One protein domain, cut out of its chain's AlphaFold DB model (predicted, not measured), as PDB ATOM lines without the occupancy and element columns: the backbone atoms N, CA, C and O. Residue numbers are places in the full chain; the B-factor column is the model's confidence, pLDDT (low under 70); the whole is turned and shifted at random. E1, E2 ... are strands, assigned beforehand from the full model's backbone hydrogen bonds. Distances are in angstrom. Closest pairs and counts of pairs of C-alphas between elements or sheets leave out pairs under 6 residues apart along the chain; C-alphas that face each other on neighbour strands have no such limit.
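AT A GLANCE: This is residues 171 to 360 of the 360 residues of an uncharacterized protein of Methanobacterium sp. PtaU1.Bin242 (UniProt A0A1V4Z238). The chain winds in stacked turns, a solenoid whose two long sheets stand face to face: E1 E4 E7 E10 E12 E16 E18 make one wall and E3 E6 E9 E11 E15 E17 E19 E20 the other. A short third side begins with the small sheet E2 E5 E8; the hairpin E13 and E14 lies outside the first wall, and E20 folds back along E19 at the last turn. The printed part has 190 residues, with 20 named strands, E1 to E20 in order, and no named helix; the class is all strand. The first wall and the small sheet are parallel, the second wall mixed, each in the order named. The whole is compact, with a radius of gyration of the C-alphas of 15.2 A and spans of 44 by 41 by 28 A.

HOW THE PARTS SIT: One sheet holds, strand beside strand, E1 at residues 171 to 178, E4 at 197 to 204, E7 at 224 to 229, E10 at 252 to 256, E12 at 272 to 278, E16 at 309 to 316 and E18 at 334 to 338. Within hydrogen-bond range there are, for instance, N 172 and O 197 of E1 and E4, 3.0 A, and N 276 and O 312 of E12 and E16, 2.8 A. E2, residues 181 to 183, is parallel to E5, residues 208 to 210, with N 182 and O 208 at 2.8 A; E8, residues 235 to 237, is the next neighbour, with N 209 and O 235 at 3.1 A. The largest sheet, twisted, holds in order E3 at 186 to 194, E6 at 213 to 219, E9 at 240 to 246, E11 at 263 to 269, E15 at 300 to 306, E17 at 318 to 328, E19 at 341 to 350 and E20 at 354 to 359. N 187 and O 213 of E3 and E6 are 2.8 A apart; E19 and E20 form an antiparallel hairpin, with N 345 and O 359 at 2.8 A. The two large sheets form a sandwich, two sheets face to face: the parts of them that face each other are 9.9 A centre to centre, with the best planes of these parts 3 degrees apart. E13, residues 281 to 284, and E14, residues 289 to 292, are a hairpin, with N 283 and O 290 at 2.8 A; the closest C-alphas of E12 and E14 are those of Gln 278 and Cys 292, 7.6 A.

IN THESE COORDINATES: E1 begins with C-alpha 171 at (54.635, -42.230, -9.051) and runs on into E2 at 77 degrees. E3 is 23.8 A long, E17 24.0 A and E19 26.9 A. E17 bends by 104 degrees at residue 321. E20 ends with C-alpha 359 at (42.649, -39.766, 29.251).

THE WHOLE: The C-alphas farthest apart, of Gly 180 and Asn 352, are 44.1 A apart. The printed part has no cut and no long link. Its mean pLDDT is 87.3; residues 281 to 292, 342 to 346, 348 and 350 to 360 are under 70.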
ATOM      1  N   MET A 171      54.051 -42.335 -10.391       94.31
ATOM      2  CA  MET A 171      54.635 -42.230  -9.051       94.31
ATOM      3  C   MET A 171      55.217 -40.843  -8.769       94.31
ATOM      4  O   MET A 171      55.972 -40.308  -9.571       94.31
ATOM      5  N   SER A 172      54.944 -40.282  -7.591       94.56
ATOM      6  CA  SER A 172      55.593 -39.049  -7.124       94.56
ATOM      7  C   SER A 172      56.260 -39.258  -5.776       94.56
ATOM      8  O   SER A 172      55.639 -39.782  -4.862       94.56
ATOM      9  N   LEU A 173      57.503 -38.811  -5.636       95.12
ATOM     10  CA  LEU A 173      58.297 -38.934  -4.422       95.12
ATOM     11  C   LEU A 173      58.908 -37.577  -4.064       95.12
ATOM     12  O   LEU A 173      59.735 -37.036  -4.798       95.12
ATOM     13  N   LEU A 174      58.467 -37.014  -2.940       95.19
ATOM     14  CA  LEU A 174      58.984 -35.774  -2.368       95.19
ATOM     15  C   LEU A 174      59.759 -36.121  -1.093       95.19
ATOM     16  O   LEU A 174      59.144 -36.442  -0.079       95.19
ATOM     17  N   GLU A 175      61.089 -36.050  -1.133       92.62
ATOM     18  CA  GLU A 175      61.970 -36.506  -0.049       92.62
ATOM     19  C   GLU A 175      62.815 -35.387   0.557       92.62
ATOM     20  O   GLU A 175      63.504 -34.633  -0.138       92.62
ATOM     21  N   GLN A 176      62.787 -35.287   1.885       90.69
ATOM     22  CA  GLN A 176      63.643 -34.383   2.641       90.69
ATOM     23  C   GLN A 176      64.287 -35.112   3.824       90.69
ATOM     24  O   GLN A 176      63.602 -35.611   4.716       90.69
ATOM     25  N   GLY A 177      65.620 -35.158   3.849       86.38
ATOM     26  CA  GLY A 177      66.368 -35.777   4.950       86.38
ATOM     27  C   GLY A 177      66.307 -37.308   4.996       86.38
ATOM     28  O   GLY A 177      66.393 -37.873   6.082       86.38
ATOM     29  N   TYR A 178      66.153 -37.985   3.856       90.94
ATOM     30  CA  TYR A 178      66.370 -39.435   3.757       90.94
ATOM     31  C   TYR A 178      67.860 -39.743   3.954       90.94
ATOM     32  O   TYR A 178      68.677 -39.210   3.205       90.94
ATOM     33  N   LEU A 179      68.237 -40.535   4.968       91.56
ATOM     34  CA  LEU A 179      69.644 -40.800   5.342       91.56
ATOM     35  C   LEU A 179      70.509 -39.533   5.529       91.56
ATOM     36  O   LEU A 179      71.736 -39.593   5.491       91.56
ATOM     37  N   GLY A 180      69.875 -38.377   5.727       92.00
ATOM     38  CA  GLY A 180      70.519 -37.068   5.777       92.00
ATOM     39  C   GLY A 180      69.951 -36.191   6.884       92.00
ATOM     40  O   GLY A 180      69.184 -36.638   7.733       92.00
ATOM     41  N   THR A 181      70.350 -34.923   6.912       93.00
ATOM     42  CA  THR A 181      69.939 -33.971   7.953       93.00
ATOM     43  C   THR A 181      69.258 -32.754   7.348       93.00
ATOM     44  O   THR A 181      69.801 -32.140   6.439       93.00
ATOM     45  N   VAL A 182      68.119 -32.346   7.903       94.94
ATOM     46  CA  VAL A 182      67.432 -31.092   7.570       94.94
ATOM     47  C   VAL A 182      67.196 -30.292   8.845       94.94
ATOM     48  O   VAL A 182      66.637 -30.805   9.817       94.94
ATOM     49  N   LYS A 183      67.646 -29.035   8.858       96.44
ATOM     50  CA  LYS A 183      67.594 -28.154  10.030       96.44
ATOM     51  C   LYS A 183      67.075 -26.767   9.696       96.44
ATOM     52  O   LYS A 183      67.369 -26.247   8.620       96.44
ATOM     53  N   GLU A 184      66.363 -26.148  10.636       97.56
ATOM     54  CA  GLU A 184      66.009 -24.717  10.584       97.56
ATOM     55  C   GLU A 184      65.316 -24.327   9.263       97.56
ATOM     56  O   GLU A 184      65.539 -23.252   8.714       97.56
ATOM     57  N   SER A 185      64.534 -25.243   8.689       96.50
ATOM     58  CA  SER A 185      64.031 -25.127   7.318       96.50
ATOM     59  C   SER A 185      62.507 -25.131   7.270       96.50
ATOM     60  O   SER A 185      61.824 -25.622   8.174       96.50
ATOM     61  N   MET A 186      61.968 -24.578   6.187       96.62
ATOM     62  CA  MET A 186      60.546 -24.647   5.872       96.62
ATOM     63  C   MET A 186      60.338 -25.619   4.713       96.62
ATOM     64  O   MET A 186      60.964 -25.475   3.667       96.62
ATOM     65  N   ILE A 187      59.453 -26.592   4.896       94.94
ATOM     66  CA  ILE A 187      59.126 -27.618   3.908       94.94
ATOM     67  C   ILE A 187      57.633 -27.525   3.616       94.94
ATOM     68  O   ILE A 187      56.819 -27.721   4.508       94.94
ATOM     69  N   ASN A 188      57.276 -27.228   2.375       95.12
ATOM     70  CA  ASN A 188      55.912 -27.096   1.895       95.12
ATOM     71  C   ASN A 188      55.750 -27.992   0.667       95.12
ATOM     72  O   ASN A 188      56.320 -27.718  -0.384       95.12
ATOM     73  N   ASN A 189      54.979 -29.064   0.787       96.06
ATOM     74  CA  ASN A 189      54.746 -29.989  -0.314       96.06
ATOM     75  C   ASN A 189      53.251 -30.122  -0.575       96.06
ATOM     76  O   ASN A 189      52.466 -30.339   0.350       96.06
ATOM     77  N   ALA A 190      52.854 -30.013  -1.837       94.81
ATOM     78  CA  ALA A 190      51.482 -30.216  -2.269       94.81
ATOM     79  C   ALA A 190      51.424 -31.243  -3.399       94.81
ATOM     80  O   ALA A 190      52.164 -31.137  -4.377       94.81
ATOM     81  N   ILE A 191      50.521 -32.210  -3.263       93.94
ATOM     82  CA  ILE A 191      50.183 -33.194  -4.288       93.94
ATOM     83  C   ILE A 191      48.685 -33.087  -4.568       93.94
ATOM     84  O   ILE A 191      47.870 -33.176  -3.650       93.94
ATOM     85  N   ASN A 192      48.318 -32.859  -5.828       94.19
ATOM     86  CA  ASN A 192      46.932 -32.626  -6.229       94.19
ATOM     87  C   ASN A 192      46.527 -33.501  -7.418       94.19
ATOM     88  O   ASN A 192      47.318 -33.671  -8.345       94.19
ATOM     89  N   ASP A 193      45.267 -33.935  -7.445       93.31
ATOM     90  CA  ASP A 193      44.639 -34.582  -8.604       93.31
ATOM     91  C   ASP A 193      45.467 -35.793  -9.103       93.31
ATOM     92  O   ASP A 193      45.950 -35.828 -10.234       93.31
ATOM     93  N   PHE A 194      45.716 -36.756  -8.216       90.25
ATOM     94  CA  PHE A 194      46.709 -37.817  -8.407       90.25
ATOM     95  C   PHE A 194      46.060 -39.207  -8.565       90.25
ATOM     96  O   PHE A 194      45.160 -39.536  -7.786       90.25
ATOM     97  N   SER A 195      46.496 -40.033  -9.528       92.31
ATOM     98  CA  SER A 195      45.895 -41.357  -9.827       92.31
ATOM     99  C   SER A 195      46.788 -42.583  -9.580       92.31
ATOM    100  O   SER A 195      46.267 -43.696  -9.604       92.31
ATOM    101  N   GLY A 196      48.089 -42.426  -9.302       90.81
ATOM    102  CA  GLY A 196      49.010 -43.560  -9.081       90.81
ATOM    103  C   GLY A 196      49.465 -43.755  -7.624       90.81
ATOM    104  O   GLY A 196      48.621 -43.929  -6.747       90.81
ATOM    105  N   ILE A 197      50.778 -43.717  -7.334       92.50
ATOM    106  CA  ILE A 197      51.323 -43.758  -5.951       92.50
ATOM    107  C   ILE A 197      52.147 -42.505  -5.590       92.50
ATOM    108  O   ILE A 197      53.133 -42.198  -6.251       92.50
ATOM    109  N   SER A 198      51.797 -41.791  -4.521       94.31
ATOM    110  CA  SER A 198      52.530 -40.597  -4.087       94.31
ATOM    111  C   SER A 198      53.097 -40.725  -2.680       94.31
ATOM    112  O   SER A 198      52.374 -41.098  -1.760       94.31
ATOM    113  N   TYR A 199      54.331 -40.281  -2.490       94.88
ATOM    114  CA  TYR A 199      55.041 -40.276  -1.223       94.88
ATOM    115  C   TYR A 199      55.524 -38.868  -0.884       94.88
ATOM    116  O   TYR A 199      56.145 -38.188  -1.704       94.88
ATOM    117  N   ILE A 200      55.278 -38.451   0.352       95.44
ATOM    118  CA  ILE A 200      55.846 -37.248   0.949       95.44
ATOM    119  C   ILE A 200      56.596 -37.672   2.207       95.44
ATOM    120  O   ILE A 200      55.991 -38.121   3.176       95.44
ATOM    121  N   GLN A 201      57.916 -37.555   2.191       93.06
ATOM    122  CA  GLN A 201      58.788 -38.194   3.163       93.06
ATOM    123  C   GLN A 201      59.726 -37.180   3.815       93.06
ATOM    124  O   GLN A 201      60.487 -36.490   3.135       93.06
ATOM    125  N   GLN A 202      59.685 -37.095   5.145       91.12
ATOM    126  CA  GLN A 202      60.562 -36.230   5.931       91.12
ATOM    127  C   GLN A 202      61.232 -36.988   7.068       91.12
ATOM    128  O   GLN A 202      60.574 -37.432   8.009       91.12
ATOM    129  N   GLY A 203      62.559 -37.065   7.017       84.25
ATOM    130  CA  GLY A 203      63.337 -37.782   8.015       84.25
ATOM    131  C   GLY A 203      63.006 -39.273   7.994       84.25
ATOM    132  O   GLY A 203      62.186 -39.751   8.781       84.25
ATOM    133  N   ILE A 204      63.666 -39.992   7.093       84.44
ATOM    134  CA  ILE A 204      63.502 -41.432   6.868       84.44
ATOM    135  C   ILE A 204      64.890 -42.080   6.888       84.44
ATOM    136  O   ILE A 204      65.884 -41.400   6.621       84.44
ATOM    137  N   ASP A 205      64.953 -43.367   7.233       85.06
ATOM    138  CA  ASP A 205      66.161 -44.200   7.247       85.06
ATOM    139  C   ASP A 205      67.339 -43.517   7.947       85.06
ATOM    140  O   ASP A 205      68.255 -43.005   7.323       85.06
ATOM    141  N   ASN A 206      67.335 -43.464   9.279       86.12
ATOM    142  CA  ASN A 206      68.381 -42.788  10.075       86.12
ATOM    143  C   ASN A 206      68.593 -41.290   9.766       86.12
ATOM    144  O   ASN A 206      69.596 -40.714  10.195       86.12
ATOM    145  N   GLY A 207      67.664 -40.651   9.054       89.25
ATOM    146  CA  GLY A 207      67.663 -39.209   8.863       89.25
ATOM    147  C   GLY A 207      67.492 -38.410  10.162       89.25
ATOM    148  O   GLY A 207      67.259 -38.949  11.253       89.25
ATOM    149  N   LEU A 208      67.580 -37.087  10.043       92.25
ATOM    150  CA  LEU A 208      67.258 -36.135  11.105       92.25
ATOM    151  C   LEU A 208      66.519 -34.933  10.523       92.25
ATOM    152  O   LEU A 208      67.053 -34.242   9.659       92.25
ATOM    153  N   VAL A 209      65.340 -34.625  11.062       95.00
ATOM    154  CA  VAL A 209      64.638 -33.358  10.803       95.00
ATOM    155  C   VAL A 209      64.496 -32.603  12.114       95.00
ATOM    156  O   VAL A 209      63.970 -33.128  13.095       95.00
ATOM    157  N   GLN A 210      64.994 -31.374  12.157       96.69
ATOM    158  CA  GLN A 210      65.075 -30.616  13.398       96.69
ATOM    159  C   GLN A 210      64.752 -29.133  13.195       96.69
ATOM    160  O   GLN A 210      65.210 -28.522  12.236       96.69
ATOM    161  N   ASP A 211      64.024 -28.537  14.143       98.06
ATOM    162  CA  ASP A 211      63.739 -27.095  14.161       98.06
ATOM    163  C   ASP A 211      63.060 -26.628  12.850       98.06
ATOM    164  O   ASP A 211      63.361 -25.561  12.317       98.06
ATOM    165  N   CYS A 212      62.175 -27.463  12.286       97.25
ATOM    166  CA  CYS A 212      61.547 -27.236  10.983       97.25
ATOM    167  C   CYS A 212      60.048 -26.919  11.083       97.25
ATOM    168  O   CYS A 212      59.339 -27.392  11.975       97.25
ATOM    169  N   LEU A 213      59.549 -26.176  10.093       97.62
ATOM    170  CA  LEU A 213      58.121 -26.081   9.790       97.62
ATOM    171  C   LEU A 213      57.827 -26.938   8.557       97.62
ATOM    172  O   LEU A 213      58.336 -26.646   7.481       97.62
ATOM    173  N   VAL A 214      56.993 -27.963   8.706       96.62
ATOM    174  CA  VAL A 214      56.637 -28.897   7.634       96.62
ATOM    175  C   VAL A 214      55.142 -28.818   7.371       96.62
ATOM    176  O   VAL A 214      54.341 -29.036   8.275       96.62
ATOM    177  N   ASN A 215      54.763 -28.517   6.136       97.12
ATOM    178  CA  ASN A 215      53.388 -28.442   5.674       97.12
ATOM    179  C   ASN A 215      53.217 -29.359   4.464       97.12
ATOM    180  O   ASN A 215      53.797 -29.111   3.410       97.12
ATOM    181  N   ASN A 216      52.390 -30.389   4.596       97.69
ATOM    182  CA  ASN A 216      52.078 -31.300   3.505       97.69
ATOM    183  C   ASN A 216      50.586 -31.254   3.178       97.69
ATOM    184  O   ASN A 216      49.735 -31.198   4.071       97.69
ATOM    185  N   VAL A 217      50.271 -31.281   1.890       96.81
ATOM    186  CA  VAL A 217      48.909 -31.179   1.376       96.81
ATOM    187  C   VAL A 217      48.685 -32.248   0.310       96.81
ATOM    188  O   VAL A 217      49.460 -32.349  -0.635       96.81
ATOM    189  N   VAL A 218      47.608 -33.018   0.454       97.25
ATOM    190  CA  VAL A 218      47.116 -33.980  -0.539       97.25
ATOM    191  C   VAL A 218      45.662 -33.637  -0.853       97.25
ATOM    192  O   VAL A 218      44.833 -33.581   0.057       97.25
ATOM    193  N   ILE A 219      45.345 -33.368  -2.122       96.44
ATOM    194  CA  ILE A 219      44.009 -32.923  -2.544       96.44
ATOM    195  C   ILE A 219      43.512 -33.737  -3.738       96.44
ATOM    196  O   ILE A 219      44.222 -33.867  -4.732       96.44
ATOM    197  N   ASN A 220      42.256 -34.189  -3.675       95.44
ATOM    198  CA  ASN A 220      41.540 -34.833  -4.782       95.44
ATOM    199  C   ASN A 220      42.298 -36.021  -5.407       95.44
ATOM    200  O   ASN A 220      42.284 -36.213  -6.624       95.44
ATOM    201  N   SER A 221      42.997 -36.808  -4.588       93.00
ATOM    202  CA  SER A 221      43.748 -37.971  -5.068       93.00
ATOM    203  C   SER A 221      42.864 -39.216  -5.103       93.00
ATOM    204  O   SER A 221      42.213 -39.554  -4.115       93.00
ATOM    205  N   SER A 222      42.865 -39.916  -6.235       94.06
ATOM    206  CA  SER A 222      42.242 -41.239  -6.403       94.06
ATOM    207  C   SER A 222      43.253 -42.386  -6.274       94.06
ATOM    208  O   SER A 222      42.864 -43.518  -5.996       94.06
ATOM    209  N   GLY A 223      44.546 -42.086  -6.440       91.50
ATOM    210  CA  GLY A 223      45.657 -42.999  -6.182       91.50
ATOM    211  C   GLY A 223      46.026 -43.116  -4.699       91.50
ATOM    212  O   GLY A 223      45.469 -42.428  -3.843       91.50
ATOM    213  N   ASN A 224      46.996 -43.979  -4.395       93.50
ATOM    214  CA  ASN A 224      47.513 -44.132  -3.036       93.50
ATOM    215  C   ASN A 224      48.438 -42.960  -2.684       93.50
ATOM    216  O   ASN A 224      49.305 -42.592  -3.478       93.50
ATOM    217  N   SER A 225      48.300 -42.411  -1.479       95.00
ATOM    218  CA  SER A 225      49.117 -41.296  -1.001       95.00
ATOM    219  C   SER A 225      49.636 -41.543   0.412       95.00
ATOM    220  O   SER A 225      48.869 -41.835   1.318       95.00
ATOM    221  N   GLU A 226      50.935 -41.380   0.634       94.38
ATOM    222  CA  GLU A 226      51.571 -41.666   1.920       94.38
ATOM    223  C   GLU A 226      52.420 -40.475   2.370       94.38
ATOM    224  O   GLU A 226      53.266 -39.973   1.627       94.38
ATOM    225  N   ILE A 227      52.196 -40.011   3.599       96.50
ATOM    226  CA  ILE A 227      52.998 -38.972   4.249       96.50
ATOM    227  C   ILE A 227      53.760 -39.613   5.406       96.50
ATOM    228  O   ILE A 227      53.142 -39.999   6.395       96.50
ATOM    229  N   HIS A 228      55.085 -39.718   5.313       93.62
ATOM    230  CA  HIS A 228      55.938 -40.339   6.331       93.62
ATOM    231  C   HIS A 228      56.829 -39.309   7.016       93.62
ATOM    232  O   HIS A 228      57.546 -38.556   6.358       93.62
ATOM    233  N   GLN A 229      56.799 -39.283   8.350       94.12
ATOM    234  CA  GLN A 229      57.607 -38.365   9.151       94.12
ATOM    235  C   GLN A 229      58.241 -39.101  10.333       94.12
ATOM    236  O   GLN A 229      57.534 -39.603  11.208       94.12
ATOM    237  N   GLY A 230      59.574 -39.172  10.363       88.38
ATOM    238  CA  GLY A 230      60.318 -39.842  11.435       88.38
ATOM    239  C   GLY A 230      60.209 -41.371  11.437       88.38
ATOM    240  O   GLY A 230      60.268 -42.002  12.493       88.38
ATOM    241  N   THR A 231      60.032 -41.996  10.273       84.44
ATOM    242  CA  THR A 231      60.005 -43.466  10.157       84.44
ATOM    243  C   THR A 231      61.417 -44.045  10.002       84.44
ATOM    244  O   THR A 231      62.396 -43.315   9.854       84.44
ATOM    245  N   ASP A 232      61.539 -45.371  10.119       82.31
ATOM    246  CA  ASP A 232      62.773 -46.119   9.818       82.31
ATOM    247  C   ASP A 232      64.007 -45.608  10.569       82.31
ATOM    248  O   ASP A 232      65.030 -45.198  10.032       82.31
ATOM    249  N   TYR A 233      63.894 -45.635  11.894       78.88
ATOM    250  CA  TYR A 233      64.947 -45.250  12.829       78.88
ATOM    251  C   TYR A 233      65.328 -43.757  12.862       78.88
ATOM    252  O   TYR A 233      66.165 -43.409  13.694       78.88
ATOM    253  N   CYS A 234      64.678 -42.886  12.088       82.06
ATOM    254  CA  CYS A 234      64.904 -41.434  12.081       82.06
ATOM    255  C   CYS A 234      64.393 -40.715  13.347       82.06
ATOM    256  O   CYS A 234      63.534 -41.230  14.051       82.06
ATOM    257  N   ASN A 235      64.898 -39.505  13.624       87.69
ATOM    258  CA  ASN A 235      64.337 -38.596  14.626       87.69
ATOM    259  C   ASN A 235      63.784 -37.313  13.985       87.69
ATOM    260  O   ASN A 235      64.483 -36.637  13.227       87.69
ATOM    261  N   VAL A 236      62.565 -36.931  14.371       94.44
ATOM    262  CA  VAL A 236      62.036 -35.578  14.138       94.44
ATOM    263  C   VAL A 236      61.967 -34.850  15.474       94.44
ATOM    264  O   VAL A 236      61.409 -35.377  16.437       94.44
ATOM    265  N   GLN A 237      62.536 -33.650  15.572       96.19
ATOM    266  CA  GLN A 237      62.574 -32.914  16.838       96.19
ATOM    267  C   GLN A 237      62.312 -31.419  16.692       96.19
ATOM    268  O   GLN A 237      62.652 -30.812  15.676       96.19
ATOM    269  N   ASN A 238      61.716 -30.822  17.728       97.94
ATOM    270  CA  ASN A 238      61.482 -29.377  17.837       97.94
ATOM    271  C   ASN A 238      60.779 -28.770  16.609       97.94
ATOM    272  O   ASN A 238      61.095 -27.661  16.184       97.94
ATOM    273  N   SER A 239      59.868 -29.515  15.985       97.75
ATOM    274  CA  SER A 239      59.292 -29.153  14.691       97.75
ATOM    275  C   SER A 239      57.783 -28.926  14.781       97.75
ATOM    276  O   SER A 239      57.112 -29.357  15.722       97.75
ATOM    277  N   CYS A 240      57.231 -28.235  13.789       98.06
ATOM    278  CA  CYS A 240      55.792 -28.092  13.591       98.06
ATOM    279  C   CYS A 240      55.406 -28.830  12.308       98.06
ATOM    280  O   CYS A 240      55.873 -28.467  11.231       98.06
ATOM    281  N   LEU A 241      54.592 -29.875  12.430       98.00
ATOM    282  CA  LEU A 241      54.184 -30.755  11.340       98.00
ATOM    283  C   LEU A 241      52.691 -30.563  11.082       98.00
ATOM    284  O   LEU A 241      51.867 -30.904  11.929       98.00
ATOM    285  N   ASN A 242      52.342 -30.026   9.919       98.12
ATOM    286  CA  ASN A 242      50.969 -29.779   9.503       98.12
ATOM    287  C   ASN A 242      50.657 -30.593   8.250       98.12
ATOM    288  O   ASN A 242      51.240 -30.366   7.195       98.12
ATOM    289  N   ASN A 243      49.691 -31.496   8.338       98.44
ATOM    290  CA  ASN A 243      49.260 -32.317   7.215       98.44
ATOM    291  C   ASN A 243      47.778 -32.051   6.914       98.44
ATOM    292  O   ASN A 243      46.950 -31.966   7.828       98.44
ATOM    293  N   LEU A 244      47.439 -31.908   5.634       98.25
ATOM    294  CA  LEU A 244      46.069 -31.778   5.144       98.25
ATOM    295  C   LEU A 244      45.802 -32.807   4.047       98.25
ATOM    296  O   LEU A 244      46.495 -32.822   3.038       98.25
ATOM    297  N   VAL A 245      44.740 -33.585   4.217       98.19
ATOM    298  CA  VAL A 245      44.146 -34.430   3.183       98.19
ATOM    299  C   VAL A 245      42.728 -33.931   2.928       98.19
ATOM    300  O   VAL A 245      41.953 -33.767   3.874       98.19
ATOM    301  N   TYR A 246      42.386 -33.659   1.672       97.94
ATOM    302  CA  TYR A 246      41.072 -33.132   1.306       97.94
ATOM    303  C   TYR A 246      40.537 -33.776   0.029       97.94
ATOM    304  O   TYR A 246      41.210 -33.746  -0.996       97.94
ATOM    305  N   GLY A 247      39.305 -34.286   0.057       97.12
ATOM    306  CA  GLY A 247      38.621 -34.731  -1.165       97.12
ATOM    307  C   GLY A 247      39.247 -35.952  -1.845       97.12
ATOM    308  O   GLY A 247      38.986 -36.179  -3.020       97.12
ATOM    309  N   SER A 248      40.109 -36.696  -1.151       96.00
ATOM    310  CA  SER A 248      40.808 -37.868  -1.701       96.00
ATOM    311  C   SER A 248      40.008 -39.147  -1.477       96.00
ATOM    312  O   SER A 248      39.477 -39.349  -0.390       96.00
ATOM    313  N   GLU A 249      39.964 -40.019  -2.478       93.44
ATOM    314  CA  GLU A 249      39.219 -41.287  -2.461       93.44
ATOM    315  C   GLU A 249      40.145 -42.518  -2.426       93.44
ATOM    316  O   GLU A 249      39.736 -43.600  -1.994       93.44
ATOM    317  N   GLY A 250      41.399 -42.358  -2.862       89.00
ATOM    318  CA  GLY A 250      42.418 -43.404  -2.787       89.00
ATOM    319  C   GLY A 250      42.985 -43.580  -1.378       89.00
ATOM    320  O   GLY A 250      42.820 -42.718  -0.508       89.00
ATOM    321  N   ASN A 251      43.685 -44.696  -1.145       92.12
ATOM    322  CA  ASN A 251      44.200 -44.993   0.189       92.12
ATOM    323  C   ASN A 251      45.240 -43.952   0.604       92.12
ATOM    324  O   ASN A 251      46.326 -43.895   0.026       92.12
ATOM    325  N   THR A 252      44.919 -43.144   1.614       94.38
ATOM    326  CA  THR A 252      45.789 -42.045   2.046       94.38
ATOM    327  C   THR A 252      46.231 -42.215   3.493       94.38
ATOM    328  O   THR A 252      45.390 -42.232   4.389       94.38
ATOM    329  N   SER A 253      47.532 -42.283   3.766       94.00
ATOM    330  CA  SER A 253      48.065 -42.444   5.122       94.00
ATOM    331  C   SER A 253      48.965 -41.281   5.551       94.00
ATOM    332  O   SER A 253      49.679 -40.673   4.756       94.00
ATOM    333  N   ILE A 254      48.927 -40.975   6.844       96.25
ATOM    334  CA  ILE A 254      49.875 -40.109   7.540       96.25
ATOM    335  C   ILE A 254      50.522 -40.955   8.631       96.25
ATOM    336  O   ILE A 254      49.853 -41.318   9.597       96.25
ATOM    337  N   THR A 255      51.811 -41.243   8.492       93.88
ATOM    338  CA  THR A 255      52.600 -42.048   9.428       93.88
ATOM    339  C   THR A 255      53.643 -41.170  10.114       93.88
ATOM    340  O   THR A 255      54.491 -40.571   9.454       93.88
ATOM    341  N   GLN A 256      53.593 -41.081  11.443       94.25
ATOM    342  CA  GLN A 256      54.429 -40.173  12.235       94.25
ATOM    343  C   GLN A 256      55.046 -40.898  13.434       94.25
ATOM    344  O   GLN A 256      54.340 -41.208  14.388       94.25
ATOM    345  N   ASN A 257      56.360 -41.134  13.421       91.56
ATOM    346  CA  ASN A 257      57.061 -41.950  14.424       91.56
ATOM    347  C   ASN A 257      58.322 -41.241  14.938       91.56
ATOM    348  O   ASN A 257      58.813 -40.321  14.296       91.56
ATOM    349  N   LYS A 258      58.839 -41.636  16.114       92.50
ATOM    350  CA  LYS A 258      60.072 -41.059  16.710       92.50
ATOM    351  C   LYS A 258      60.120 -39.523  16.684       92.50
ATOM    352  O   LYS A 258      61.128 -38.902  16.334       92.50
ATOM    353  N   ILE A 259      59.010 -38.901  17.067       95.12
ATOM    354  CA  ILE A 259      58.869 -37.443  17.061       95.12
ATOM    355  C   ILE A 259      58.981 -36.928  18.488       95.12
ATOM    356  O   ILE A 259      58.336 -37.457  19.395       95.12
ATOM    357  N   SER A 260      59.787 -35.891  18.703       96.00
ATOM    358  CA  SER A 260      59.965 -35.294  20.024       96.00
ATOM    359  C   SER A 260      59.808 -33.777  20.044       96.00
ATOM    360  O   SER A 260      60.124 -33.095  19.069       96.00
ATOM    361  N   ASN A 261      59.309 -33.233  21.158       97.44
ATOM    362  CA  ASN A 261      59.205 -31.787  21.409       97.44
ATOM    363  C   ASN A 261      58.514 -31.011  20.267       97.44
ATOM    364  O   ASN A 261      58.929 -29.907  19.922       97.44
ATOM    365  N   SER A 262      57.508 -31.609  19.627       97.81
ATOM    366  CA  SER A 262      56.950 -31.110  18.366       97.81
ATOM    367  C   SER A 262      55.443 -30.879  18.440       97.81
ATOM    368  O   SER A 262      54.742 -31.416  19.301       97.81
ATOM    369  N   GLN A 263      54.935 -30.071  17.512       97.75
ATOM    370  CA  GLN A 263      53.503 -29.886  17.279       97.75
ATOM    371  C   GLN A 263      53.088 -30.677  16.041       97.75
ATOM    372  O   GLN A 263      53.724 -30.552  15.000       97.75
ATOM    373  N   LEU A 264      52.041 -31.488  16.156       97.69
ATOM    374  CA  LEU A 264      51.517 -32.322  15.080       97.69
ATOM    375  C   LEU A 264      50.057 -31.931  14.851       97.69
ATOM    376  O   LEU A 264      49.229 -32.097  15.745       97.69
ATOM    377  N   LEU A 265      49.735 -31.425  13.665       98.19
ATOM    378  CA  LEU A 265      48.383 -31.076  13.246       98.19
ATOM    379  C   LEU A 265      48.032 -31.836  11.970       98.19
ATOM    380  O   LEU A 265      48.488 -31.488  10.885       98.19
ATOM    381  N   ASN A 266      47.158 -32.826  12.084       98.38
ATOM    382  CA  ASN A 266      46.670 -33.597  10.950       98.38
ATOM    383  C   ASN A 266      45.198 -33.278  10.710       98.38
ATOM    384  O   ASN A 266      44.376 -33.342  11.625       98.38
ATOM    385  N   LYS A 267      44.858 -32.930   9.471       98.25
ATOM    386  CA  LYS A 267      43.493 -32.624   9.038       98.25
ATOM    387  C   LYS A 267      43.127 -33.514   7.864       98.25
ATOM    388  O   LYS A 267      43.811 -33.491   6.850       98.25
ATOM    389  N   ILE A 268      42.025 -34.235   7.979       98.00
ATOM    390  CA  ILE A 268      41.434 -35.029   6.905       98.00
ATOM    391  C   ILE A 268      40.000 -34.542   6.722       98.00
ATOM    392  O   ILE A 268      39.252 -34.437   7.695       98.00
ATOM    393  N   MET A 269      39.606 -34.202   5.499       97.62
ATOM    394  CA  MET A 269      38.281 -33.647   5.230       97.62
ATOM    395  C   MET A 269      37.693 -34.198   3.935       97.62
ATOM    396  O   MET A 269      38.311 -34.084   2.883       97.62
ATOM    397  N   PHE A 270      36.466 -34.711   4.006       97.50
ATOM    398  CA  PHE A 270      35.703 -35.188   2.850       97.50
ATOM    399  C   PHE A 270      36.469 -36.226   2.020       97.50
ATOM    400  O   PHE A 270      36.453 -36.173   0.796       97.50
ATOM    401  N   SER A 271      37.162 -37.137   2.703       97.12
ATOM    402  CA  SER A 271      38.010 -38.158   2.082       97.12
ATOM    403  C   SER A 271      37.532 -39.571   2.415       97.12
ATOM    404  O   SER A 271      36.788 -39.772   3.377       97.12
ATOM    405  N   GLU A 272      37.998 -40.558   1.661       95.12
ATOM    406  CA  GLU A 272      37.743 -41.980   1.888       95.12
ATOM    407  C   GLU A 272      39.062 -42.744   2.082       95.12
ATOM    408  O   GLU A 272      40.109 -42.309   1.612       95.12
ATOM    409  N   ASN A 273      39.015 -43.866   2.810       93.62
ATOM    410  CA  ASN A 273      40.140 -44.797   2.982       93.62
ATOM    411  C   ASN A 273      41.411 -44.128   3.532       93.62
ATOM    412  O   ASN A 273      42.498 -44.213   2.961       93.62
ATOM    413  N   THR A 274      41.273 -43.423   4.653       94.62
ATOM    414  CA  THR A 274      42.360 -42.603   5.198       94.62
ATOM    415  C   THR A 274      42.892 -43.131   6.523       94.62
ATOM    416  O   THR A 274      42.094 -43.516   7.370       94.62
ATOM    417  N   ALA A 275      44.191 -43.020   6.791       93.44
ATOM    418  CA  ALA A 275      44.785 -43.406   8.070       93.44
ATOM    419  C   ALA A 275      45.684 -42.305   8.654       93.44
ATOM    420  O   ALA A 275      46.474 -41.692   7.945       93.44
ATOM    421  N   ILE A 276      45.600 -42.088   9.965       94.94
ATOM    422  CA  ILE A 276      46.610 -41.386  10.764       94.94
ATOM    423  C   ILE A 276      47.203 -42.418  11.716       94.94
ATOM    424  O   ILE A 276      46.470 -43.005  12.512       94.94
ATOM    425  N   ILE A 277      48.508 -42.650  11.637       92.19
ATOM    426  CA  ILE A 277      49.218 -43.666  12.413       92.19
ATOM    427  C   ILE A 277      50.402 -43.001  13.104       92.19
ATOM    428  O   ILE A 277      51.263 -42.410  12.454       92.19
ATOM    429  N   GLN A 278      50.427 -43.062  14.432       92.12
ATOM    430  CA  GLN A 278      51.419 -42.369  15.245       92.12
ATOM    431  C   GLN A 278      51.960 -43.296  16.335       92.12
ATOM    432  O   GLN A 278      51.181 -43.785  17.152       92.12
ATOM    433  N   GLY A 279      53.279 -43.505  16.387       87.38
ATOM    434  CA  GLY A 279      53.936 -44.264  17.459       87.38
ATOM    435  C   GLY A 279      54.508 -45.618  17.041       87.38
ATOM    436  O   GLY A 279      54.951 -45.802  15.916       87.38
ATOM    437  N   THR A 280      54.531 -46.599  17.945       81.75
ATOM    438  CA  THR A 280      55.010 -47.958  17.623       81.75
ATOM    439  C   THR A 280      53.851 -48.925  17.447       81.75
ATOM    440  O   THR A 280      52.991 -49.055  18.319       81.75
ATOM    441  N   GLY A 281      53.857 -49.706  16.379       68.50
ATOM    442  CA  GLY A 281      52.914 -50.800  16.215       68.50
ATOM    443  C   GLY A 281      52.825 -51.257  14.777       68.50
ATOM    444  O   GLY A 281      53.056 -50.487  13.853       68.50
ATOM    445  N   THR A 282      52.468 -52.521  14.593       65.44
ATOM    446  CA  THR A 282      52.053 -53.020  13.287       65.44
ATOM    447  C   THR A 282      50.545 -52.982  13.237       65.44
ATOM    448  O   THR A 282      49.872 -53.609  14.058       65.44
ATOM    449  N   TRP A 283      50.015 -52.244  12.277       62.41
ATOM    450  CA  TRP A 283      48.594 -52.193  12.026       62.41
ATOM    451  C   TRP A 283      48.280 -52.819  10.677       62.41
ATOM    452  O   TRP A 283      48.935 -52.530   9.684       62.41
ATOM    453  N   THR A 284      47.289 -53.707  10.668       58.81
ATOM    454  CA  THR A 284      46.855 -54.437   9.479       58.81
ATOM    455  C   THR A 284      45.364 -54.205   9.254       58.81
ATOM    456  O   THR A 284      44.541 -54.531  10.108       58.81
ATOM    457  N   THR A 285      45.005 -53.648   8.103       57.44
ATOM    458  CA  THR A 285      43.695 -53.837   7.472       57.44
ATOM    459  C   THR A 285      43.739 -55.000   6.493       57.44
ATOM    460  O   THR A 285      44.819 -55.451   6.111       57.44
ATOM    461  N   PRO A 286      42.568 -55.467   6.017       52.62
ATOM    462  CA  PRO A 286      42.503 -56.323   4.834       52.62
ATOM    463  C   PRO A 286      43.271 -55.767   3.621       52.62
ATOM    464  O   PRO A 286      43.686 -56.539   2.764       52.62
ATOM    465  N   GLU A 287      43.460 -54.444   3.559       51.72
ATOM    466  CA  GLU A 287      44.014 -53.723   2.410       51.72
ATOM    467  C   GLU A 287      45.428 -53.160   2.651       51.72
ATOM    468  O   GLU A 287      46.124 -52.868   1.683       51.72
ATOM    469  N   GLN A 288      45.889 -53.017   3.905       56.41
ATOM    470  CA  GLN A 288      47.189 -52.410   4.230       56.41
ATOM    471  C   GLN A 288      47.843 -53.045   5.462       56.41
ATOM    472  O   GLN A 288      47.170 -53.412   6.414       56.41
ATOM    473  N   SER A 289      49.175 -53.128   5.479       58.78
ATOM    474  CA  SER A 289      49.963 -53.467   6.670       58.78
ATOM    475  C   SER A 289      51.023 -52.396   6.878       58.78
ATOM    476  O   SER A 289      51.948 -52.300   6.080       58.78
ATOM    477  N   ILE A 290      50.913 -51.615   7.948       64.31
ATOM    478  CA  ILE A 290      51.817 -50.506   8.249       64.31
ATOM    479  C   ILE A 290      52.501 -50.800   9.582       64.31
ATOM    480  O   ILE A 290      51.851 -50.887  10.622       64.31
ATOM    481  N   SER A 291      53.821 -50.983   9.547       63.84
ATOM    482  CA  SER A 291      54.651 -51.150  10.741       63.84
ATOM    483  C   SER A 291      55.315 -49.833  11.094       63.84
ATOM    484  O   SER A 291      56.015 -49.238  10.283       63.84
ATOM    485  N   CYS A 292      55.109 -49.400  12.326       66.75
ATOM    486  CA  CYS A 292      55.644 -48.171  12.871       66.75
ATOM    487  C   CYS A 292      56.578 -48.503  14.033       66.75
ATOM    488  O   CYS A 292      56.253 -49.347  14.873       66.75
ATOM    489  N   TYR A 293      57.739 -47.850  14.082       76.81
ATOM    490  CA  TYR A 293      58.747 -48.087  15.110       76.81
ATOM    491  C   TYR A 293      59.181 -46.778  15.760       76.81
ATOM    492  O   TYR A 293      59.989 -46.040  15.198       76.81
ATOM    493  N   GLY A 294      58.711 -46.540  16.985       80.56
ATOM    494  CA  GLY A 294      59.241 -45.517  17.878       80.56
ATOM    495  C   GLY A 294      58.193 -44.576  18.457       80.56
ATOM    496  O   GLY A 294      57.128 -44.356  17.894       80.56
ATOM    497  N   SER A 295      58.523 -44.009  19.612       88.38
ATOM    498  CA  SER A 295      57.604 -43.235  20.443       88.38
ATOM    499  C   SER A 295      57.443 -41.784  19.994       88.38
ATOM    500  O   SER A 295      58.331 -41.194  19.380       88.38
ATOM    501  N   LEU A 296      56.314 -41.183  20.374       92.19
ATOM    502  CA  LEU A 296      56.143 -39.729  20.363       92.19
ATOM    503  C   LEU A 296      56.397 -39.203  21.775       92.19
ATOM    504  O   LEU A 296      55.776 -39.677  22.722       92.19
ATOM    505  N   VAL A 297      57.284 -38.222  21.936       93.69
ATOM    506  CA  VAL A 297      57.721 -37.733  23.254       93.69
ATOM    507  C   VAL A 297      57.540 -36.221  23.361       93.69
ATOM    508  O   VAL A 297      57.980 -35.490  22.482       93.69
ATOM    509  N   ASN A 298      56.930 -35.709  24.432       94.69
ATOM    510  CA  ASN A 298      56.762 -34.258  24.647       94.69
ATOM    511  C   ASN A 298      56.061 -33.537  23.475       94.69
ATOM    512  O   ASN A 298      56.443 -32.430  23.095       94.69
ATOM    513  N   CYS A 299      55.083 -34.185  22.842       94.94
ATOM    514  CA  CYS A 299      54.411 -33.658  21.654       94.94
ATOM    515  C   CYS A 299      53.025 -33.086  21.970       94.94
ATOM    516  O   CYS A 299      52.323 -33.576  22.856       94.94
ATOM    517  N   ASN A 300      52.605 -32.093  21.187       95.00
ATOM    518  CA  ASN A 300      51.215 -31.642  21.135       95.00
ATOM    519  C   ASN A 300      50.580 -32.162  19.845       95.00
ATOM    520  O   ASN A 300      51.029 -31.799  18.761       95.00
ATOM    521  N   ILE A 301      49.553 -33.000  19.952       94.56
ATOM    522  CA  ILE A 301      48.914 -33.663  18.810       94.56
ATOM    523  C   ILE A 301      47.509 -33.104  18.613       94.56
ATOM    524  O   ILE A 301      46.751 -32.942  19.564       94.56
ATOM    525  N   THR A 302      47.136 -32.808  17.374       95.81
ATOM    526  CA  THR A 302      45.777 -32.443  16.977       95.81
ATOM    527  C   THR A 302      45.418 -33.181  15.696       95.81
ATOM    528  O   THR A 302      45.893 -32.841  14.619       95.81
ATOM    529  N   ASN A 303      44.550 -34.175  15.819       96.38
ATOM    530  CA  ASN A 303      44.017 -34.947  14.706       96.38
ATOM    531  C   ASN A 303      42.562 -34.526  14.466       96.38
ATOM    532  O   ASN A 303      41.746 -34.554  15.386       96.38
ATOM    533  N   ILE A 304      42.225 -34.105  13.249       96.00
ATOM    534  CA  ILE A 304      40.887 -33.644  12.864       96.00
ATOM    535  C   ILE A 304      40.444 -34.418  11.626       96.00
ATOM    536  O   ILE A 304      41.114 -34.362  10.601       96.00
ATOM    537  N   VAL A 305      39.295 -35.086  11.696       96.12
ATOM    538  CA  VAL A 305      38.681 -35.808  10.575       96.12
ATOM    539  C   VAL A 305      37.234 -35.344  10.403       96.12
ATOM    540  O   VAL A 305      36.440 -35.428  11.339       96.12
ATOM    541  N   LEU A 306      36.870 -34.824   9.231       95.75
ATOM    542  CA  LEU A 306      35.546 -34.241   8.980       95.75
ATOM    543  C   LEU A 306      34.915 -34.817   7.714       95.75
ATOM    544  O   LEU A 306      35.507 -34.740   6.648       95.75
ATOM    545  N   GLY A 307      33.684 -35.322   7.799       95.25
ATOM    546  CA  GLY A 307      32.915 -35.736   6.620       95.25
ATOM    547  C   GLY A 307      33.532 -36.894   5.827       95.25
ATOM    548  O   GLY A 307      33.263 -36.993   4.635       95.25
ATOM    549  N   SER A 308      34.371 -37.719   6.459       95.44
ATOM    550  CA  SER A 308      35.157 -38.766   5.793       95.44
ATOM    551  C   SER A 308      34.596 -40.176   6.009       95.44
ATOM    552  O   SER A 308      33.845 -40.418   6.959       95.44
ATOM    553  N   LYS A 309      34.984 -41.126   5.155       93.56
ATOM    554  CA  LYS A 309      34.606 -42.545   5.261       93.56
ATOM    555  C   LYS A 309      35.829 -43.442   5.405       93.56
ATOM    556  O   LYS A 309      36.893 -43.110   4.894       93.56
ATOM    557  N   ASN A 310      35.665 -44.588   6.065       91.81
ATOM    558  CA  ASN A 310      36.739 -45.570   6.242       91.81
ATOM    559  C   ASN A 310      38.031 -44.934   6.793       91.81
ATOM    560  O   ASN A 310      39.119 -45.102   6.247       91.81
ATOM    561  N   SER A 311      37.888 -44.105   7.833       91.81
ATOM    562  CA  SER A 311      39.010 -43.369   8.421       91.81
ATOM    563  C   SER A 311      39.557 -44.068   9.662       91.81
ATOM    564  O   SER A 311      38.808 -44.419  10.575       91.81
ATOM    565  N   ILE A 312      40.873 -44.202   9.747       90.62
ATOM    566  CA  ILE A 312      41.577 -44.787  10.881       90.62
ATOM    567  C   ILE A 312      42.421 -43.731  11.584       90.62
ATOM    568  O   ILE A 312      43.116 -42.947  10.944       90.62
ATOM    569  N   ILE A 313      42.378 -43.732  12.914       90.81
ATOM    570  CA  ILE A 313      43.350 -43.034  13.757       90.81
ATOM    571  C   ILE A 313      43.926 -44.055  14.735       90.81
ATOM    572  O   ILE A 313      43.191 -44.657  15.519       90.81
ATOM    573  N   PHE A 314      45.233 -44.263  14.691       88.62
ATOM    574  CA  PHE A 314      45.931 -45.200  15.556       88.62
ATOM    575  C   PHE A 314      47.102 -44.502  16.239       88.62
ATOM    576  O   PHE A 314      48.009 -44.015  15.571       88.62
ATOM    577  N   GLU A 315      47.072 -44.443  17.567       87.50
ATOM    578  CA  GLU A 315      48.058 -43.716  18.367       87.50
ATOM    579  C   GLU A 315      48.618 -44.607  19.485       87.50
ATOM    580  O   GLU A 315      47.896 -45.030  20.394       87.50
ATOM    581  N   THR A 316      49.918 -44.883  19.459       88.00
ATOM    582  CA  THR A 316      50.586 -45.772  20.418       88.00
ATOM    583  C   THR A 316      51.892 -45.199  20.952       88.00
ATOM    584  O   THR A 316      52.437 -44.257  20.395       88.00
ATOM    585  N   ASP A 317      52.400 -45.725  22.071       87.50
ATOM    586  CA  ASP A 317      53.737 -45.401  22.603       87.50
ATOM    587  C   ASP A 317      54.037 -43.899  22.738       87.50
ATOM    588  O   ASP A 317      55.162 -43.433  22.564       87.50
ATOM    589  N   LEU A 318      53.012 -43.106  23.040       88.50
ATOM    590  CA  LEU A 318      53.206 -41.685  23.332       88.50
ATOM    591  C   LEU A 318      53.667 -41.510  24.801       88.50
ATOM    592  O   LEU A 318      53.209 -42.240  25.685       88.50
ATOM    593  N   THR A 319      54.508 -40.516  25.065       90.19
ATOM    594  CA  THR A 319      55.048 -40.181  26.393       90.19
ATOM    595  C   THR A 319      55.021 -38.669  26.583       90.19
ATOM    596  O   THR A 319      55.564 -37.944  25.750       90.19
ATOM    597  N   ASN A 320      54.418 -38.173  27.669       90.06
ATOM    598  CA  ASN A 320      54.290 -36.730  27.930       90.06
ATOM    599  C   ASN A 320      53.637 -35.974  26.758       90.06
ATOM    600  O   ASN A 320      54.120 -34.940  26.299       90.06
ATOM    601  N   VAL A 321      52.563 -36.546  26.211       87.56
ATOM    602  CA  VAL A 321      51.860 -36.003  25.043       87.56
ATOM    603  C   VAL A 321      50.551 -35.348  25.458       87.56
ATOM    604  O   VAL A 321      49.778 -35.940  26.212       87.56
ATOM    605  N   ASN A 322      50.288 -34.156  24.910       89.88
ATOM    606  CA  ASN A 322      48.987 -33.492  24.969       89.88
ATOM    607  C   ASN A 322      48.269 -33.644  23.618       89.88
ATOM    608  O   ASN A 322      48.667 -33.021  22.638       89.88
ATOM    609  N   GLY A 323      47.229 -34.471  23.541       87.75
ATOM    610  CA  GLY A 323      46.529 -34.802  22.298       87.75
ATOM    611  C   GLY A 323      45.091 -34.284  22.222       87.75
ATOM    612  O   GLY A 323      44.375 -34.236  23.219       87.75
ATOM    613  N   ILE A 324      44.622 -33.954  21.024       89.88
ATOM    614  CA  ILE A 324      43.208 -33.734  20.711       89.88
ATOM    615  C   ILE A 324      42.865 -34.538  19.461       89.88
ATOM    616  O   ILE A 324      43.583 -34.479  18.467       89.88
ATOM    617  N   CYS A 325      41.746 -35.256  19.498       90.62
ATOM    618  CA  CYS A 325      41.224 -35.979  18.341       90.62
ATOM    619  C   CYS A 325      39.769 -35.572  18.087       90.62
ATOM    620  O   CYS A 325      38.910 -35.782  18.939       90.62
ATOM    621  N   VAL A 326      39.474 -34.983  16.929       90.31
ATOM    622  CA  VAL A 326      38.132 -34.533  16.542       90.31
ATOM    623  C   VAL A 326      37.668 -35.317  15.327       90.31
ATOM    624  O   VAL A 326      38.345 -35.312  14.306       90.31
ATOM    625  N   MET A 327      36.498 -35.951  15.403       90.19
ATOM    626  CA  MET A 327      35.914 -36.658  14.257       90.19
ATOM    627  C   MET A 327      34.439 -36.294  14.066       90.19
ATOM    628  O   MET A 327      33.603 -36.653  14.889       90.19
ATOM    629  N   ILE A 328      34.058 -35.599  12.999       90.31
ATOM    630  CA  ILE A 328      32.670 -35.127  12.821       90.31
ATOM    631  C   ILE A 328      32.128 -35.585  11.473       90.31
ATOM    632  O   ILE A 328      32.805 -35.482  10.461       90.31
ATOM    633  N   GLY A 329      30.895 -36.096  11.452       89.00
ATOM    634  CA  GLY A 329      30.228 -36.522  10.219       89.00
ATOM    635  C   GLY A 329      30.920 -37.678   9.489       89.00
ATOM    636  O   GLY A 329      30.775 -37.773   8.278       89.00
ATOM    637  N   CYS A 330      31.681 -38.516  10.198       90.12
ATOM    638  CA  CYS A 330      32.402 -39.643   9.603       90.12
ATOM    639  C   CYS A 330      31.572 -40.940   9.622       90.12
ATOM    640  O   CYS A 330      30.775 -41.141  10.543       90.12
ATOM    641  N   THR A 331      31.802 -41.846   8.666       88.44
ATOM    642  CA  THR A 331      31.253 -43.218   8.662       88.44
ATOM    643  C   THR A 331      32.370 -44.260   8.608       88.44
ATOM    644  O   THR A 331      33.448 -43.989   8.086       88.44
ATOM    645  N   ASP A 332      32.123 -45.443   9.177       85.50
ATOM    646  CA  ASP A 332      33.032 -46.601   9.127       85.50
ATOM    647  C   ASP A 332      34.465 -46.315   9.598       85.50
ATOM    648  O   ASP A 332      35.434 -46.687   8.957       85.50
ATOM    649  N   TYR A 333      34.627 -45.634  10.731       85.94
ATOM    650  CA  TYR A 333      35.951 -45.305  11.258       85.94
ATOM    651  C   TYR A 333      36.446 -46.299  12.316       85.94
ATOM    652  O   TYR A 333      35.664 -46.910  13.052       85.94
ATOM    653  N   THR A 334      37.765 -46.338  12.505       86.69
ATOM    654  CA  THR A 334      38.428 -47.035  13.617       86.69
ATOM    655  C   THR A 334      39.311 -46.063  14.396       86.69
ATOM    656  O   THR A 334      40.043 -45.277  13.806       86.69
ATOM    657  N   ILE A 335      39.247 -46.100  15.732       84.44
ATOM    658  CA  ILE A 335      40.248 -45.437  16.580       84.44
ATOM    659  C   ILE A 335      40.865 -46.474  17.518       84.44
ATOM    660  O   ILE A 335      40.118 -47.172  18.207       84.44
ATOM    661  N   GLY A 336      42.195 -46.541  17.570       82.56
ATOM    662  CA  GLY A 336      42.945 -47.373  18.514       82.56
ATOM    663  C   GLY A 336      43.972 -46.563  19.304       82.56
ATOM    664  O   GLY A 336      44.666 -45.727  18.735       82.56
ATOM    665  N   TYR A 337      44.072 -46.838  20.609       80.19
ATOM    666  CA  TYR A 337      45.082 -46.268  21.505       80.19
ATOM    667  C   TYR A 337      45.824 -47.382  22.253       80.19
ATOM    668  O   TYR A 337      45.180 -48.315  22.737       80.19
ATOM    669  N   GLY A 338      47.145 -47.278  22.409       73.94
ATOM    670  CA  GLY A 338      47.952 -48.253  23.165       73.94
ATOM    671  C   GLY A 338      49.236 -47.661  23.752       73.94
ATOM    672  O   GLY A 338      49.660 -46.586  23.351       73.94
ATOM    673  N   GLY A 339      49.853 -48.321  24.740       70.31
ATOM    674  CA  GLY A 339      51.164 -47.899  25.272       70.31
ATOM    675  C   GLY A 339      51.197 -46.456  25.798       70.31
ATOM    676  O   GLY A 339      52.079 -45.676  25.446       70.31
ATOM    677  N   LEU A 340      50.186 -46.047  26.574       73.69
ATOM    678  CA  LEU A 340      50.063 -44.661  27.018       73.69
ATOM    679  C   LEU A 340      50.778 -44.391  28.355       73.69
ATOM    680  O   LEU A 340      50.374 -44.959  29.364       73.69
ATOM    681  N   THR A 341      51.780 -43.496  28.373       74.81
ATOM    682  CA  THR A 341      52.464 -43.028  29.599       74.81
ATOM    683  C   THR A 341      52.378 -41.502  29.740       74.81
ATOM    684  O   THR A 341      52.649 -40.799  28.767       74.81
ATOM    685  N   ASP A 342      52.017 -41.007  30.934       62.47
ATOM    686  CA  ASP A 342      51.956 -39.583  31.320       62.47
ATOM    687  C   ASP A 342      51.292 -38.681  30.265       62.47
ATOM    688  O   ASP A 342      51.986 -37.967  29.543       62.47
ATOM    689  N   LYS A 343      49.963 -38.719  30.095       64.06
ATOM    690  CA  LYS A 343      49.312 -38.011  28.980       64.06
ATOM    691  C   LYS A 343      48.307 -36.975  29.432       64.06
ATOM    692  O   LYS A 343      47.835 -36.921  30.552       64.06
ATOM    693  N   ASN A 344      47.940 -36.124  28.494       64.12
ATOM    694  CA  ASN A 344      46.592 -35.603  28.448       64.12
ATOM    695  C   ASN A 344      46.129 -35.876  27.025       64.12
ATOM    696  O   ASN A 344      46.797 -35.473  26.087       64.12
ATOM    697  N   PHE A 345      45.011 -36.536  26.789       69.00
ATOM    698  CA  PHE A 345      44.351 -36.392  25.499       69.00
ATOM    699  C   PHE A 345      42.887 -36.089  25.689       69.00
ATOM    700  O   PHE A 345      42.289 -36.522  26.676       69.00
ATOM    701  N   PHE A 346      42.286 -35.395  24.724       60.78
ATOM    702  CA  PHE A 346      40.846 -35.250  24.697       60.78
ATOM    703  C   PHE A 346      40.213 -35.399  23.319       60.78
ATOM    704  O   PHE A 346      40.458 -34.619  22.403       60.78
ATOM    705  N   MET A 347      39.371 -36.425  23.193       73.62
ATOM    706  CA  MET A 347      38.724 -36.853  21.951       73.62
ATOM    707  C   MET A 347      37.276 -36.356  21.874       73.62
ATOM    708  O   MET A 347      36.534 -36.550  22.838       73.62
ATOM    709  N   ILE A 348      36.828 -35.807  20.737       69.56
ATOM    710  CA  ILE A 348      35.405 -35.554  20.473       69.56
ATOM    711  C   ILE A 348      34.964 -35.932  19.039       69.56
ATOM    712  O   ILE A 348      35.284 -35.271  18.056       69.56
ATOM    713  N   ARG A 349      34.145 -36.983  18.953       72.94
ATOM    714  CA  ARG A 349      33.414 -37.562  17.813       72.94
ATOM    715  C   ARG A 349      31.947 -37.124  17.737       72.94
ATOM    716  O   ARG A 349      31.242 -37.317  18.725       72.94
ATOM    717  N   VAL A 350      31.387 -36.806  16.568       58.12
ATOM    718  CA  VAL A 350      29.922 -36.878  16.328       58.12
ATOM    719  C   VAL A 350      29.645 -37.170  14.836       58.12
ATOM    720  O   VAL A 350      29.702 -36.240  14.039       58.12
ATOM    721  N   ASN A 351      29.406 -38.401  14.341       60.62
ATOM    722  CA  ASN A 351      28.628 -39.577  14.809       60.62
ATOM    723  C   ASN A 351      29.421 -40.890  14.691       60.62
ATOM    724  O   ASN A 351      30.310 -40.923  13.865       60.62
ATOM    725  N   ASN A 352      29.156 -41.991  15.410       57.47
ATOM    726  CA  ASN A 352      28.018 -42.342  16.282       57.47
ATOM    727  C   ASN A 352      28.417 -42.504  17.781       57.47
ATOM    728  O   ASN A 352      28.557 -43.626  18.251       57.47
ATOM    729  N   LYS A 353      28.546 -41.537  18.701       61.03
ATOM    730  CA  LYS A 353      28.991 -40.132  18.825       61.03
ATOM    731  C   LYS A 353      29.818 -40.169  20.135       61.03
ATOM    732  O   LYS A 353      29.294 -40.677  21.123       61.03
ATOM    733  N   THR A 354      31.033 -39.637  20.230       65.25
ATOM    734  CA  THR A 354      31.736 -39.522  21.532       65.25
ATOM    735  C   THR A 354      32.067 -38.073  21.798       65.25
ATOM    736  O   THR A 354      33.014 -37.553  21.255       65.25
ATOM    737  N   ILE A 355      31.284 -37.412  22.640       65.25
ATOM    738  CA  ILE A 355      31.244 -35.950  22.740       65.25
ATOM    739  C   ILE A 355      32.348 -35.349  23.613       65.25
ATOM    740  O   ILE A 355      32.454 -34.138  23.655       65.25
ATOM    741  N   ILE A 356      33.150 -36.167  24.294       59.75
ATOM    742  CA  ILE A 356      34.198 -35.781  25.253       59.75
ATOM    743  C   ILE A 356      34.817 -37.108  25.728       59.75
ATOM    744  O   ILE A 356      34.078 -37.955  26.226       59.75
ATOM    745  N   ASN A 357      36.128 -37.336  25.605       55.88
ATOM    746  CA  ASN A 357      36.789 -38.407  26.370       55.88
ATOM    747  C   ASN A 357      38.245 -38.080  26.755       55.88
ATOM    748  O   ASN A 357      39.088 -38.004  25.857       55.88
ATOM    749  N   ILE A 358      38.485 -37.834  28.070       62.75
ATOM    750  CA  ILE A 358      39.763 -37.394  28.694       62.75
ATOM    751  C   ILE A 358      40.498 -38.637  29.153       62.75
ATOM    752  O   ILE A 358      40.029 -39.290  30.083       62.75
ATOM    753  N   LEU A 359      41.667 -38.914  28.583       57.06
ATOM    754  CA  LEU A 359      42.649 -39.766  29.251       57.06
ATOM    755  C   LEU A 359      43.800 -38.889  29.754       57.06
ATOM    756  O   LEU A 359      44.325 -38.064  29.008       57.06
ATOM    757  N   LYS A 360      44.129 -39.045  31.037       51.28
ATOM    758  CA  LYS A 360      45.348 -38.528  31.671       51.28
ATOM    759  C   LYS A 360      46.397 -39.644  31.712       51.28
ATOM    760  O   LYS A 360      45.939 -40.787  31.922       51.28
TER     761      LYS A 360